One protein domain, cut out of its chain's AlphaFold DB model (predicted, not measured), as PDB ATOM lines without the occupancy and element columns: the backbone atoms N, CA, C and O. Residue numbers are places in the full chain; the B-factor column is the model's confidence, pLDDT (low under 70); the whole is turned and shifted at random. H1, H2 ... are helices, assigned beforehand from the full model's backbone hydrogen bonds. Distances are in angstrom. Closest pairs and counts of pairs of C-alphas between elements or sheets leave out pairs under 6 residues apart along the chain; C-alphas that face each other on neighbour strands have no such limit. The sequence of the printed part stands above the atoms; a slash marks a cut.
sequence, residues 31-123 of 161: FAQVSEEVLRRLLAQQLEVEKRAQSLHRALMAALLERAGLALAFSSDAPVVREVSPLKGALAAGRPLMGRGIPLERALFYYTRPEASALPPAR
ATOM      1  N   PHE A  31     206.751 145.961 146.932       68.44
ATOM      2  CA  PHE A  31     205.649 146.560 146.161       68.44
ATOM      3  C   PHE A  31     204.318 146.559 146.940       68.44
ATOM      4  O   PHE A  31     203.532 147.506 146.862       68.44
ATOM      5  N   ALA A  32     204.105 145.518 147.750       71.25
ATOM      6  CA  ALA A  32     202.979 145.388 148.667       71.25
ATOM      7  C   ALA A  32     202.888 146.533 149.693       71.25
ATOM      8  O   ALA A  32     201.801 147.053 149.910       71.25
ATOM      9  N   GLN A  33     204.006 146.970 150.277       75.56
ATOM     10  CA  GLN A  33     204.042 148.022 151.295       75.56
ATOM     11  C   GLN A  33     203.719 149.401 150.706       75.56
ATOM     12  O   GLN A  33     202.960 150.165 151.301       75.56
ATOM     13  N   VAL A  34     204.244 149.714 149.514       80.69
ATOM     14  CA  VAL A  34     203.896 150.971 148.827       80.69
ATOM     15  C   VAL A  34     202.436 150.960 148.389       80.69
ATOM     16  O   VAL A  34     201.725 151.940 148.600       80.69
ATOM     17  N   SER A  35     201.970 149.842 147.832       79.19
ATOM     18  CA  SER A  35     200.574 149.695 147.414       79.19
ATOM     19  C   SER A  35     199.615 149.813 148.599       79.19
ATOM     20  O   SER A  35     198.614 150.515 148.495       79.19
ATOM     21  N   GLU A  36     199.930 149.194 149.740       85.06
ATOM     22  CA  GLU A  36     199.129 149.296 150.963       85.06
ATOM     23  C   GLU A  36     199.040 150.745 151.460       85.06
ATOM     24  O   GLU A  36     197.948 151.227 151.759       85.06
ATOM     25  N   GLU A  37     200.163 151.464 151.515       86.19
ATOM     26  CA  GLU A  37     200.183 152.852 151.982       86.19
ATOM     27  C   GLU A  37     199.417 153.789 151.036       86.19
ATOM     28  O   GLU A  37     198.637 154.631 151.489       86.19
ATOM     29  N   VAL A  38     199.580 153.625 149.718       86.81
ATOM     30  CA  VAL A  38     198.823 154.399 148.723       86.81
ATOM     31  C   VAL A  38     197.328 154.104 148.833       86.81
ATOM     32  O   VAL A  38     196.530 155.039 148.911       86.81
ATOM     33  N   LEU A  39     196.935 152.827 148.907       86.25
ATOM     34  CA  LEU A  39     195.535 152.427 149.072       86.25
ATOM     35  C   LEU A  39     194.940 152.995 150.362       86.25
ATOM     36  O   LEU A  39     193.842 153.547 150.338       86.25
ATOM     37  N   ARG A  40     195.675 152.935 151.477       88.88
ATOM     38  CA  ARG A  40     195.245 153.498 152.762       88.88
ATOM     39  C   ARG A  40     194.982 155.000 152.662       88.88
ATOM     40  O   ARG A  40     193.957 155.472 153.153       88.88
ATOM     41  N   ARG A  41     195.869 155.753 152.004       89.44
ATOM     42  CA  ARG A  41     195.693 157.201 151.791       89.44
ATOM     43  C   ARG A  41     194.506 157.513 150.888       89.44
ATOM     44  O   ARG A  41     193.743 158.422 151.205       89.44
ATOM     45  N   LEU A  42     194.328 156.759 149.805       89.31
ATOM     46  CA  LEU A  42     193.191 156.925 148.898       89.31
ATOM     47  C   LEU A  42     191.865 156.659 149.615       89.31
ATOM     48  O   LEU A  42     190.955 157.476 149.516       89.31
ATOM     49  N   LEU A  43     191.774 155.578 150.394       89.38
ATOM     50  CA  LEU A  43     190.582 155.270 151.188       89.38
ATOM     51  C   LEU A  43     190.295 156.361 152.227       89.38
ATOM     52  O   LEU A  43     189.148 156.775 152.385       89.38
ATOM     53  N   ALA A  44     191.326 156.874 152.905       88.62
ATOM     54  CA  ALA A  44     191.169 157.975 153.853       88.62
ATOM     55  C   ALA A  44     190.651 159.256 153.172       88.62
ATOM     56  O   ALA A  44     189.744 159.903 153.693       88.62
ATOM     57  N   GLN A  45     191.179 159.600 151.993       89.62
ATOM     58  CA  GLN A  45     190.706 160.745 151.212       89.62
ATOM     59  C   GLN A  45     189.273 160.557 150.709       89.62
ATOM     60  O   GLN A  45     188.474 161.487 150.797       89.62
ATOM     61  N   GLN A  46     188.925 159.368 150.212       90.12
ATOM     62  CA  GLN A  46     187.567 159.058 149.760       90.12
ATOM     63  C   GLN A  46     186.558 159.199 150.897       90.12
ATOM     64  O   GLN A  46     185.534 159.856 150.725       90.12
ATOM     65  N   LEU A  47     186.887 158.663 152.073       86.06
ATOM     66  CA  LEU A  47     186.049 158.791 153.258       86.06
ATOM     67  C   LEU A  47     185.853 160.261 153.661       86.06
ATOM     68  O   LEU A  47     184.757 160.652 154.055       86.06
ATOM     69  N   GLU A  48     186.897 161.084 153.564       87.81
ATOM     70  CA  GLU A  48     186.806 162.512 153.878       87.81
ATOM     71  C   GLU A  48     185.904 163.264 152.887       87.81
ATOM     72  O   GLU A  48     185.044 164.054 153.289       87.81
ATOM     73  N   VAL A  49     186.040 162.978 151.589       86.69
ATOM     74  CA  VAL A  49     185.178 163.548 150.543       86.69
ATOM     75  C   VAL A  49     183.724 163.127 150.745       86.69
ATOM     76  O   VAL A  49     182.832 163.975 150.674       86.69
ATOM     77  N   GLU A  50     183.475 161.851 151.040       85.06
ATOM     78  CA  GLU A  50     182.132 161.330 151.290       85.06
ATOM     79  C   GLU A  50     181.482 162.007 152.503       85.06
ATOM     80  O   GLU A  50     180.369 162.530 152.397       85.06
ATOM     81  N   LYS A  51     182.194 162.087 153.636       83.25
ATOM     82  CA  LYS A  51     181.715 162.778 154.845       83.25
ATOM     83  C   LYS A  51     181.365 164.233 154.564       83.25
ATOM     84  O   LYS A  51     180.310 164.715 154.986       83.25
ATOM     85  N   ARG A  52     182.229 164.935 153.828       82.75
ATOM     86  CA  ARG A  52     181.995 166.328 153.448       82.75
ATOM     87  C   ARG A  52     180.763 166.460 152.555       82.75
ATOM     88  O   ARG A  52     179.934 167.335 152.804       82.75
ATOM     89  N   ALA A  53     180.610 165.595 151.553       83.75
ATOM     90  CA  ALA A  53     179.454 165.596 150.660       83.75
ATOM     91  C   ALA A  53     178.143 165.318 151.417       83.75
ATOM     92  O   ALA A  53     177.171 166.050 151.232       83.75
ATOM     93  N   GLN A  54     178.126 164.331 152.316       83.50
ATOM     94  CA  GLN A  54     176.963 164.022 153.153       83.50
ATOM     95  C   GLN A  54     176.592 165.189 154.077       83.50
ATOM     96  O   GLN A  54     175.417 165.550 154.169       83.50
ATOM     97  N   SER A  55     177.577 165.811 154.732       80.69
ATOM     98  CA  SER A  55     177.356 166.973 155.602       80.69
ATOM     99  C   SER A  55     176.734 168.144 154.832       80.69
ATOM    100  O   SER A  55     175.714 168.692 155.253       80.69
ATOM    101  N   LEU A  56     177.289 168.465 153.661       81.81
ATOM    102  CA  LEU A  56     176.774 169.518 152.786       81.81
ATOM    103  C   LEU A  56     175.367 169.210 152.276       81.81
ATOM    104  O   LEU A  56     174.509 170.090 152.290       81.81
ATOM    105  N   HIS A  57     175.120 167.970 151.851       84.00
ATOM    106  CA  HIS A  57     173.805 167.536 151.395       84.00
ATOM    107  C   HIS A  57     172.754 167.711 152.497       84.00
ATOM    108  O   HIS A  57     171.726 168.340 152.260       84.00
ATOM    109  N   ARG A  58     173.032 167.234 153.718       83.06
ATOM    110  CA  ARG A  58     172.129 167.385 154.872       83.06
ATOM    111  C   ARG A  58     171.857 168.857 155.193       83.06
ATOM    112  O   ARG A  58     170.701 169.226 155.374       83.06
ATOM    113  N   ALA A  59     172.893 169.699 155.208       84.19
ATOM    114  CA  ALA A  59     172.748 171.131 155.470       84.19
ATOM    115  C   ALA A  59     171.898 171.841 154.401       84.19
ATOM    116  O   ALA A  59     170.997 172.612 154.732       84.19
ATOM    117  N   LEU A  60     172.144 171.549 153.118       84.38
ATOM    118  CA  LEU A  60     171.371 172.105 152.004       84.38
ATOM    119  C   LEU A  60     169.912 171.649 152.049       84.38
ATOM    120  O   LEU A  60     169.016 172.477 151.906       84.38
ATOM    121  N   MET A  61     169.666 170.359 152.281       86.94
ATOM    122  CA  MET A  61     168.310 169.827 152.396       86.94
ATOM    123  C   MET A  61     167.561 170.451 153.571       86.94
ATOM    124  O   MET A  61     166.440 170.911 153.385       86.94
ATOM    125  N   ALA A  62     168.185 170.549 154.748       87.69
ATOM    126  CA  ALA A  62     167.573 171.195 155.904       87.69
ATOM    127  C   ALA A  62     167.188 172.653 155.600       87.69
ATOM    128  O   ALA A  62     166.046 173.041 155.831       87.69
ATOM    129  N   ALA A  63     168.094 173.437 155.007       86.00
ATOM    130  CA  ALA A  63     167.818 174.826 154.637       86.00
ATOM    131  C   ALA A  63     166.699 174.954 153.582       86.00
ATOM    132  O   ALA A  63     165.876 175.866 153.650       86.00
ATOM    133  N   LEU A  64     166.636 174.041 152.605       88.44
ATOM    134  CA  LEU A  64     165.571 174.035 151.597       88.44
ATOM    135  C   LEU A  64     164.203 173.706 152.203       88.44
ATOM    136  O   LEU A  64     163.226 174.380 151.879       88.44
ATOM    137  N   LEU A  65     164.141 172.699 153.075       90.06
ATOM    138  CA  LEU A  65     162.918 172.292 153.768       90.06
ATOM    139  C   LEU A  65     162.426 173.390 154.725       90.06
ATOM    140  O   LEU A  65     161.239 173.710 154.721       90.06
ATOM    141  N   GLU A  66     163.337 174.019 155.473       89.19
ATOM    142  CA  GLU A  66     163.022 175.155 156.345       89.19
ATOM    143  C   GLU A  66     162.434 176.318 155.537       89.19
ATOM    144  O   GLU A  66     161.381 176.858 155.882       89.19
ATOM    145  N   ARG A  67     163.069 176.673 154.412       87.94
ATOM    146  CA  ARG A  67     162.588 177.740 153.525       87.94
ATOM    147  C   ARG A  67     161.229 177.419 152.903       87.94
ATOM    148  O   ARG A  67     160.466 178.335 152.610       87.94
ATOM    149  N   ALA A  68     160.927 176.139 152.695       90.25
ATOM    150  CA  ALA A  68     159.624 175.676 152.232       90.25
ATOM    151  C   ALA A  68     158.549 175.673 153.340       90.25
ATOM    152  O   ALA A  68     157.394 175.371 153.053       90.25
ATOM    153  N   GLY A  69     158.905 176.013 154.584       89.44
ATOM    154  CA  GLY A  69     157.981 176.039 155.718       89.44
ATOM    155  C   GLY A  69     157.586 174.650 156.219       89.44
ATOM    156  O   GLY A  69     156.532 174.503 156.833       89.44
ATOM    157  N   LEU A  70     158.396 173.625 155.937       89.31
ATOM    158  CA  LEU A  70     158.150 172.268 156.415       89.31
ATOM    159  C   LEU A  70     158.648 172.104 157.855       89.31
ATOM    160  O   LEU A  70     159.669 172.674 158.240       89.31
ATOM    161  N   ALA A  71     157.934 171.286 158.627       88.38
ATOM    162  CA  ALA A  71     158.356 170.893 159.966       88.38
ATOM    163  C   ALA A  71     159.685 170.126 159.897       88.38
ATOM    164  O   ALA A  71     159.867 169.254 159.042       88.38
ATOM    165  N   LEU A  72     160.602 170.431 160.815       88.88
ATOM    166  CA  LEU A  72     161.925 169.817 160.884       88.88
ATOM    167  C   LEU A  72     162.180 169.200 162.259       88.88
ATOM    168  O   LEU A  72     161.670 169.647 163.284       88.88
ATOM    169  N   ALA A  73     163.005 168.160 162.267       89.56
ATOM    170  CA  ALA A  73     163.557 167.553 163.466       89.56
ATOM    171  C   ALA A  73     165.008 167.180 163.176       89.56
ATOM    172  O   ALA A  73     165.296 166.546 162.158       89.56
ATOM    173  N   PHE A  74     165.924 167.599 164.042       88.56
ATOM    174  CA  PHE A  74     167.333 167.261 163.905       88.56
ATOM    175  C   PHE A  74     167.676 166.066 164.787       88.56
ATOM    176  O   PHE A  74     167.144 165.885 165.877       88.56
ATOM    177  N   SER A  75     168.597 165.248 164.294       83.50
ATOM    178  CA  SER A  75     169.140 164.103 165.012       83.50
ATOM    179  C   SER A  75     170.655 164.101 164.867       83.50
ATOM    180  O   SER A  75     171.207 164.614 163.893       83.50
ATOM    181  N   SER A  76     171.342 163.572 165.875       72.81
ATOM    182  CA  SER A  76     172.781 163.323 165.823       72.81
ATOM    183  C   SER A  76     173.124 162.026 165.092       72.81
ATOM    184  O   SER A  76     174.302 161.783 164.848       72.81
ATOM    185  N   ASP A  77     172.117 161.215 164.737       70.94
ATOM    186  CA  ASP A  77     172.295 159.906 164.095       70.94
ATOM    187  C   ASP A  77     173.061 158.909 164.995       70.94
ATOM    188  O   ASP A  77     173.750 158.005 164.531       70.94
ATOM    189  N   ALA A  78     172.996 159.077 166.321       64.19
ATOM    190  CA  ALA A  78     173.596 158.138 167.269       64.19
ATOM    191  C   ALA A  78     172.875 156.770 167.221       64.19
ATOM    192  O   ALA A  78     171.645 156.749 167.152       64.19
ATOM    193  N   PRO A  79     173.593 155.628 167.288       63.84
ATOM    194  CA  PRO A  79     175.027 155.476 167.559       63.84
ATOM    195  C   PRO A  79     175.911 155.419 166.297       63.84
ATOM    196  O   PRO A  79     177.081 155.057 166.394       63.84
ATOM    197  N   VAL A  80     175.381 155.738 165.108       62.44
ATOM    198  CA  VAL A  80     176.118 155.647 163.830       62.44
ATOM    199  C   VAL A  80     177.360 156.553 163.834       62.44
ATOM    200  O   VAL A  80     178.366 156.249 163.190       62.44
ATOM    201  N   VAL A  81     177.335 157.635 164.619       62.44
ATOM    202  CA  VAL A  81     178.480 158.525 164.856       62.44
ATOM    203  C   VAL A  81     179.232 158.181 166.147       62.44
ATOM    204  O   VAL A  81     178.636 157.927 167.190       62.44
ATOM    205  N   ARG A  82     180.572 158.232 166.092       60.34
ATOM    206  CA  ARG A  82     181.453 157.992 167.256       60.34
ATOM    207  C   ARG A  82     181.401 159.103 168.304       60.34
ATOM    208  O   ARG A  82     181.686 158.851 169.466       60.34
ATOM    209  N   GLU A  83     181.075 160.324 167.887       66.25
ATOM    210  CA  GLU A  83     180.963 161.486 168.765       66.25
ATOM    211  C   GLU A  83     179.605 162.148 168.537       66.25
ATOM    212  O   GLU A  83     179.286 162.586 167.430       66.25
ATOM    213  N   VAL A  84     178.805 162.222 169.597       68.12
ATOM    214  CA  VAL A  84     177.495 162.870 169.573       68.12
ATOM    215  C   VAL A  84     177.675 164.326 169.990       68.12
ATOM    216  O   VAL A  84     177.964 164.612 171.146       68.12
ATOM    217  N   SER A  85     177.501 165.255 169.049       77.31
ATOM    218  CA  SER A  85     177.538 166.693 169.336       77.31
ATOM    219  C   SER A  85     176.441 167.433 168.564       77.31
ATOM    220  O   SER A  85     176.598 167.694 167.366       77.31
ATOM    221  N   PRO A  86     175.334 167.810 169.234       80.06
ATOM    222  CA  PRO A  86     174.289 168.636 168.633       80.06
ATOM    223  C   PRO A  86     174.816 169.985 168.128       80.06
ATOM    224  O   PRO A  86     174.352 170.464 167.099       80.06
ATOM    225  N   LEU A  87     175.837 170.562 168.782       85.25
ATOM    226  CA  LEU A  87     176.491 171.796 168.324       85.25
ATOM    227  C   LEU A  87     177.160 171.617 166.960       85.25
ATOM    228  O   LEU A  87     176.954 172.441 166.072       85.25
ATOM    229  N   LYS A  88     177.914 170.527 166.757       82.50
ATOM    230  CA  LYS A  88     178.531 170.237 165.451       82.50
ATOM    231  C   LYS A  88     177.468 170.071 164.362       82.50
ATOM    232  O   LYS A  88     177.633 170.607 163.269       82.50
ATOM    233  N   GLY A  89     176.367 169.380 164.669       82.81
ATOM    234  CA  GLY A  89     175.233 169.230 163.750       82.81
ATOM    235  C   GLY A  89     174.558 170.563 163.414       82.81
ATOM    236  O   GLY A  89     174.348 170.878 162.243       82.81
ATOM    237  N   ALA A  90     174.287 171.385 164.429       86.94
ATOM    238  CA  ALA A  90     173.659 172.691 164.265       86.94
ATOM    239  C   ALA A  90     174.551 173.677 163.487       86.94
ATOM    240  O   ALA A  90     174.071 174.379 162.598       86.94
ATOM    241  N   LEU A  91     175.864 173.678 163.741       86.75
ATOM    242  CA  LEU A  91     176.832 174.476 162.982       86.75
ATOM    243  C   LEU A  91     176.934 174.041 161.522       86.75
ATOM    244  O   LEU A  91     177.039 174.890 160.636       86.75
ATOM    245  N   ALA A  92     176.883 172.733 161.261       83.06
ATOM    246  CA  ALA A  92     176.883 172.216 159.900       83.06
ATOM    247  C   ALA A  92     175.658 172.715 159.113       83.06
ATOM    248  O   ALA A  92     175.803 173.135 157.966       83.06
ATOM    249  N   ALA A  93     174.477 172.764 159.740       85.88
ATOM    250  CA  ALA A  93     173.262 173.307 159.124       85.88
ATOM    251  C   ALA A  93     173.362 174.810 158.782       85.88
ATOM    252  O   ALA A  93     172.707 175.288 157.852       85.88
ATOM    253  N   GLY A  94     174.218 175.552 159.490       82.00
ATOM    254  CA  GLY A  94     174.473 176.972 159.245       82.00
ATOM    255  C   GLY A  94     175.365 177.279 158.037       82.00
ATOM    256  O   GLY A  94     175.446 178.441 157.639       82.00
ATOM    257  N   ARG A  95     176.018 176.279 157.423       74.50
ATOM    258  CA  ARG A  95     176.998 176.469 156.333       74.50
ATOM    259  C   ARG A  95     176.547 175.882 154.984       74.50
ATOM    260  O   ARG A  95     177.175 174.941 154.495       74.50
ATOM    261  N   PRO A  96     175.495 176.392 154.324       64.75
ATOM    262  CA  PRO A  96     175.161 175.920 152.990       64.75
ATOM    263  C   PRO A  96     176.139 176.477 151.954       64.75
ATOM    264  O   PRO A  96     176.596 177.615 152.025       64.75
ATOM    265  N   LEU A  97     176.399 175.665 150.935       58.38
ATOM    266  CA  LEU A  97     177.278 175.986 149.807       58.38
ATOM    267  C   LEU A  97     176.688 177.037 148.842       58.38
ATOM    268  O   LEU A  97     177.428 177.624 148.063       58.38
ATOM    269  N   MET A  98     175.364 177.257 148.866       57.06
ATOM    270  CA  MET A  98     174.628 178.057 147.868       57.06
ATOM    271  C   MET A  98     173.515 178.947 148.472       57.06
ATOM    272  O   MET A  98     172.470 179.141 147.853       57.06
ATOM    273  N   GLY A  99     173.674 179.479 149.690       62.91
ATOM    274  CA  GLY A  99     172.636 180.335 150.284       62.91
ATOM    275  C   GLY A  99     172.905 180.786 151.718       62.91
ATOM    276  O   GLY A  99     174.036 180.734 152.191       62.91
ATOM    277  N   ARG A 100     171.853 181.229 152.418       72.69
ATOM    278  CA  ARG A 100     171.871 181.410 153.880       72.69
ATOM    279  C   ARG A 100     171.484 180.093 154.544       72.69
ATOM    280  O   ARG A 100     170.504 179.478 154.132       72.69
ATOM    281  N   GLY A 101     172.282 179.656 155.515       83.44
ATOM    282  CA  GLY A 101     172.000 178.456 156.304       83.44
ATOM    283  C   GLY A 101     170.923 178.688 157.335       83.44
ATOM    284  O   GLY A 101     170.459 179.816 157.510       83.44
ATOM    285  N   ILE A 102     170.588 177.626 158.059       89.25
ATOM    286  CA  ILE A 102     169.750 177.746 159.249       89.25
ATOM    287  C   ILE A 102     170.608 178.399 160.344       89.25
ATOM    288  O   ILE A 102     171.684 177.876 160.651       89.25
ATOM    289  N   PRO A 103     170.192 179.536 160.935       89.31
ATOM    290  CA  PRO A 103     170.925 180.157 162.037       89.31
ATOM    291  C   PRO A 103     171.136 179.175 163.192       89.31
ATOM    292  O   PRO A 103     170.245 178.382 163.486       89.31
ATOM    293  N   LEU A 104     172.280 179.254 163.878       88.25
ATOM    294  CA  LEU A 104     172.653 178.309 164.940       88.25
ATOM    295  C   LEU A 104     171.552 178.128 165.994       88.25
ATOM    296  O   LEU A 104     171.189 177.001 166.314       88.25
ATOM    297  N   GLU A 105     170.995 179.229 166.496       88.44
ATOM    298  CA  GLU A 105     169.905 179.208 167.476       88.44
ATOM    299  C   GLU A 105     168.701 178.405 166.960       88.44
ATOM    300  O   GLU A 105     168.176 177.529 167.644       88.44
ATOM    301  N   ARG A 106     168.310 178.640 165.704       89.19
ATOM    302  CA  ARG A 106     167.195 177.940 165.060       89.19
ATOM    303  C   ARG A 106     167.506 176.468 164.795       89.19
ATOM    304  O   ARG A 106     166.645 175.617 164.989       89.19
ATOM    305  N   ALA A 107     168.742 176.151 164.426       90.00
ATOM    306  CA  ALA A 107     169.201 174.776 164.269       90.00
ATOM    307  C   ALA A 107     169.188 174.009 165.607       90.00
ATOM    308  O   ALA A 107     168.798 172.844 165.641       90.00
ATOM    309  N   LEU A 108     169.544 174.665 166.717       87.94
ATOM    310  CA  LEU A 108     169.433 174.095 168.064       87.94
ATOM    311  C   LEU A 108     167.974 173.892 168.490       87.94
ATOM    312  O   LEU A 108     167.667 172.890 169.137       87.94
ATOM    313  N   PHE A 109     167.058 174.771 168.075       89.12
ATOM    314  CA  PHE A 109     165.628 174.550 168.292       89.12
ATOM    315  C   PHE A 109     165.123 173.272 167.625       89.12
ATOM    316  O   PHE A 109     164.302 172.593 168.224       89.12
ATOM    317  N   TYR A 110     165.635 172.864 166.462       89.44
ATOM    318  CA  TYR A 110     165.213 171.599 165.846       89.44
ATOM    319  C   TYR A 110     165.696 170.342 166.590       89.44
ATOM    320  O   TYR A 110     165.169 169.259 166.333       89.44
ATOM    321  N   TYR A 111     166.639 170.469 167.532       86.75
ATOM    322  CA  TYR A 111     167.022 169.389 168.452       86.75
ATOM    323  C   TYR A 111     166.144 169.325 169.710       86.75
ATOM    324  O   TYR A 111     165.967 168.247 170.270       86.75
ATOM    325  N   THR A 112     165.599 170.454 170.170       86.75
ATOM    326  CA  THR A 112     164.805 170.537 171.413       86.75
ATOM    327  C   THR A 112     163.304 170.639 171.165       86.75
ATOM    328  O   THR A 112     162.500 170.257 172.006       86.75
ATOM    329  N   ARG A 113     162.901 171.111 169.990       86.19
ATOM    330  CA  ARG A 113     161.521 171.192 169.505       86.19
ATOM    331  C   ARG A 113     161.429 170.489 168.152       86.19
ATOM    332  O   ARG A 113     161.274 171.142 167.123       86.19
ATOM    333  N   PRO A 114     161.581 169.160 168.130       80.00
ATOM    334  CA  PRO A 114     161.616 168.402 166.890       80.00
ATOM    335  C   PRO A 114     160.197 168.220 166.323       80.00
ATOM    336  O   PRO A 114     159.590 167.159 166.465       80.00
ATOM    337  N   GLU A 115     159.675 169.261 165.669       81.56
ATOM    338  CA  GLU A 115     158.307 169.357 165.128       81.56
ATOM    339  C   GLU A 115     157.927 168.165 164.231       81.56
ATOM    340  O   GLU A 115     156.773 167.742 164.212       81.56
ATOM    341  N   ALA A 116     158.905 167.583 163.531       81.00
ATOM    342  CA  ALA A 116     158.710 166.428 162.653       81.00
ATOM    343  C   ALA A 116     158.871 165.047 163.330       81.00
ATOM    344  O   ALA A 116     158.792 164.031 162.645       81.00
ATOM    345  N   SER A 117     159.120 164.968 164.645       78.31
ATOM    346  CA  SER A 117     159.469 163.703 165.333       78.31
ATOM    347  C   SER A 117     158.350 163.070 166.168       78.31
ATOM    348  O   SER A 117     158.571 162.029 166.780       78.31
ATOM    349  N   ALA A 118     157.174 163.704 166.243       81.19
ATOM    350  CA  ALA A 118     156.090 163.368 167.177       81.19
ATOM    351  C   ALA A 118     156.466 163.418 168.680       81.19
ATOM    352  O   ALA A 118     155.606 163.177 169.527       81.19
ATOM    353  N   LEU A 119     157.712 163.765 169.027       82.88
ATOM    354  CA  LEU A 119     158.141 163.979 170.405       82.88
ATOM    355  C   LEU A 119     157.653 165.342 170.916       82.88
ATOM    356  O   LEU A 119     157.612 166.314 170.151       82.88
ATOM    357  N   PRO A 120     157.311 165.448 172.212       83.25
ATOM    358  CA  PRO A 120     156.974 166.730 172.803       83.25
ATOM    359  C   PRO A 120     158.201 167.663 172.811       83.25
ATOM    360  O   PRO A 120     159.334 167.194 172.938       83.25
ATOM    361  N   PRO A 121     157.999 168.989 172.714       85.06
ATOM    362  CA  PRO A 121     159.072 169.959 172.897       85.06
ATOM    363  C   PRO A 121     159.750 169.799 174.263       85.06
ATOM    364  O   PRO A 121     159.078 169.858 175.290       85.06
ATOM    365  N   ALA A 122     161.074 169.679 174.279       85.88
ATOM    366  CA  ALA A 122     161.879 169.755 175.487       85.88
ATOM    367  C   ALA A 122     161.876 171.190 176.029       85.88
ATOM    368  O   ALA A 122     162.024 172.175 175.291       85.88
ATOM    369  N   ARG A 123     161.656 171.307 177.336       85.69
ATOM    370  CA  ARG A 123     161.325 172.559 178.006       85.69
ATOM    371  C   ARG A 123     161.982 172.591 179.383       85.69
ATOM    372  O   ARG A 123     161.718 171.730 180.203       85.69
TER     373      ARG A 123
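What this domain is: This is residues 31 to 123 of the 161 residues of the protein "Amidohydro_3 domain-containing protein" of Thermus aquaticus Y51MC23 (UniProt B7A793). One long helix, H1, sticks out with residues 31 to 54 from a compact head where H2 meets H1 and H3 packs on H2. The printed part has 93 residues with helices H1, H2, H3 in chain order and no named strand: all helix. It is loose, radius of gyration of the C-alphas 17.1 A, spanning 59 by 29 by 18 A.

How they stand to each other: Start at H1, residues 31 to 67: its residues 55 to 63 alone touch H2, residues 86 to 93, about perpendicular at 80 degrees, closest at C-alphas 59 and 93, 4.3 A. H2 touches H3, residues 104 to 112, at a steep tilt of 53 degrees, closest at C-alphas 90 and 107, 4.9 A. Every O i to N i+4 pair is within hydrogen-bond range in H1 and H2, 4 of 5 in H3.

Where its parts are: Find C-alpha 31 at (205.649, 146.560, 146.161); H1 runs 53.7 A to C-alpha 67. H3 ends at C-alpha 112, (164.805, 170.537, 171.413).

The domain as a whole: The two farthest C-alphas, 31 and 123, are 60.5 A apart. The printed part has no cut; link H1 to H2 is long. Look for pLDDT under 70 at residues 31, 78 to 84 and 96 to 99.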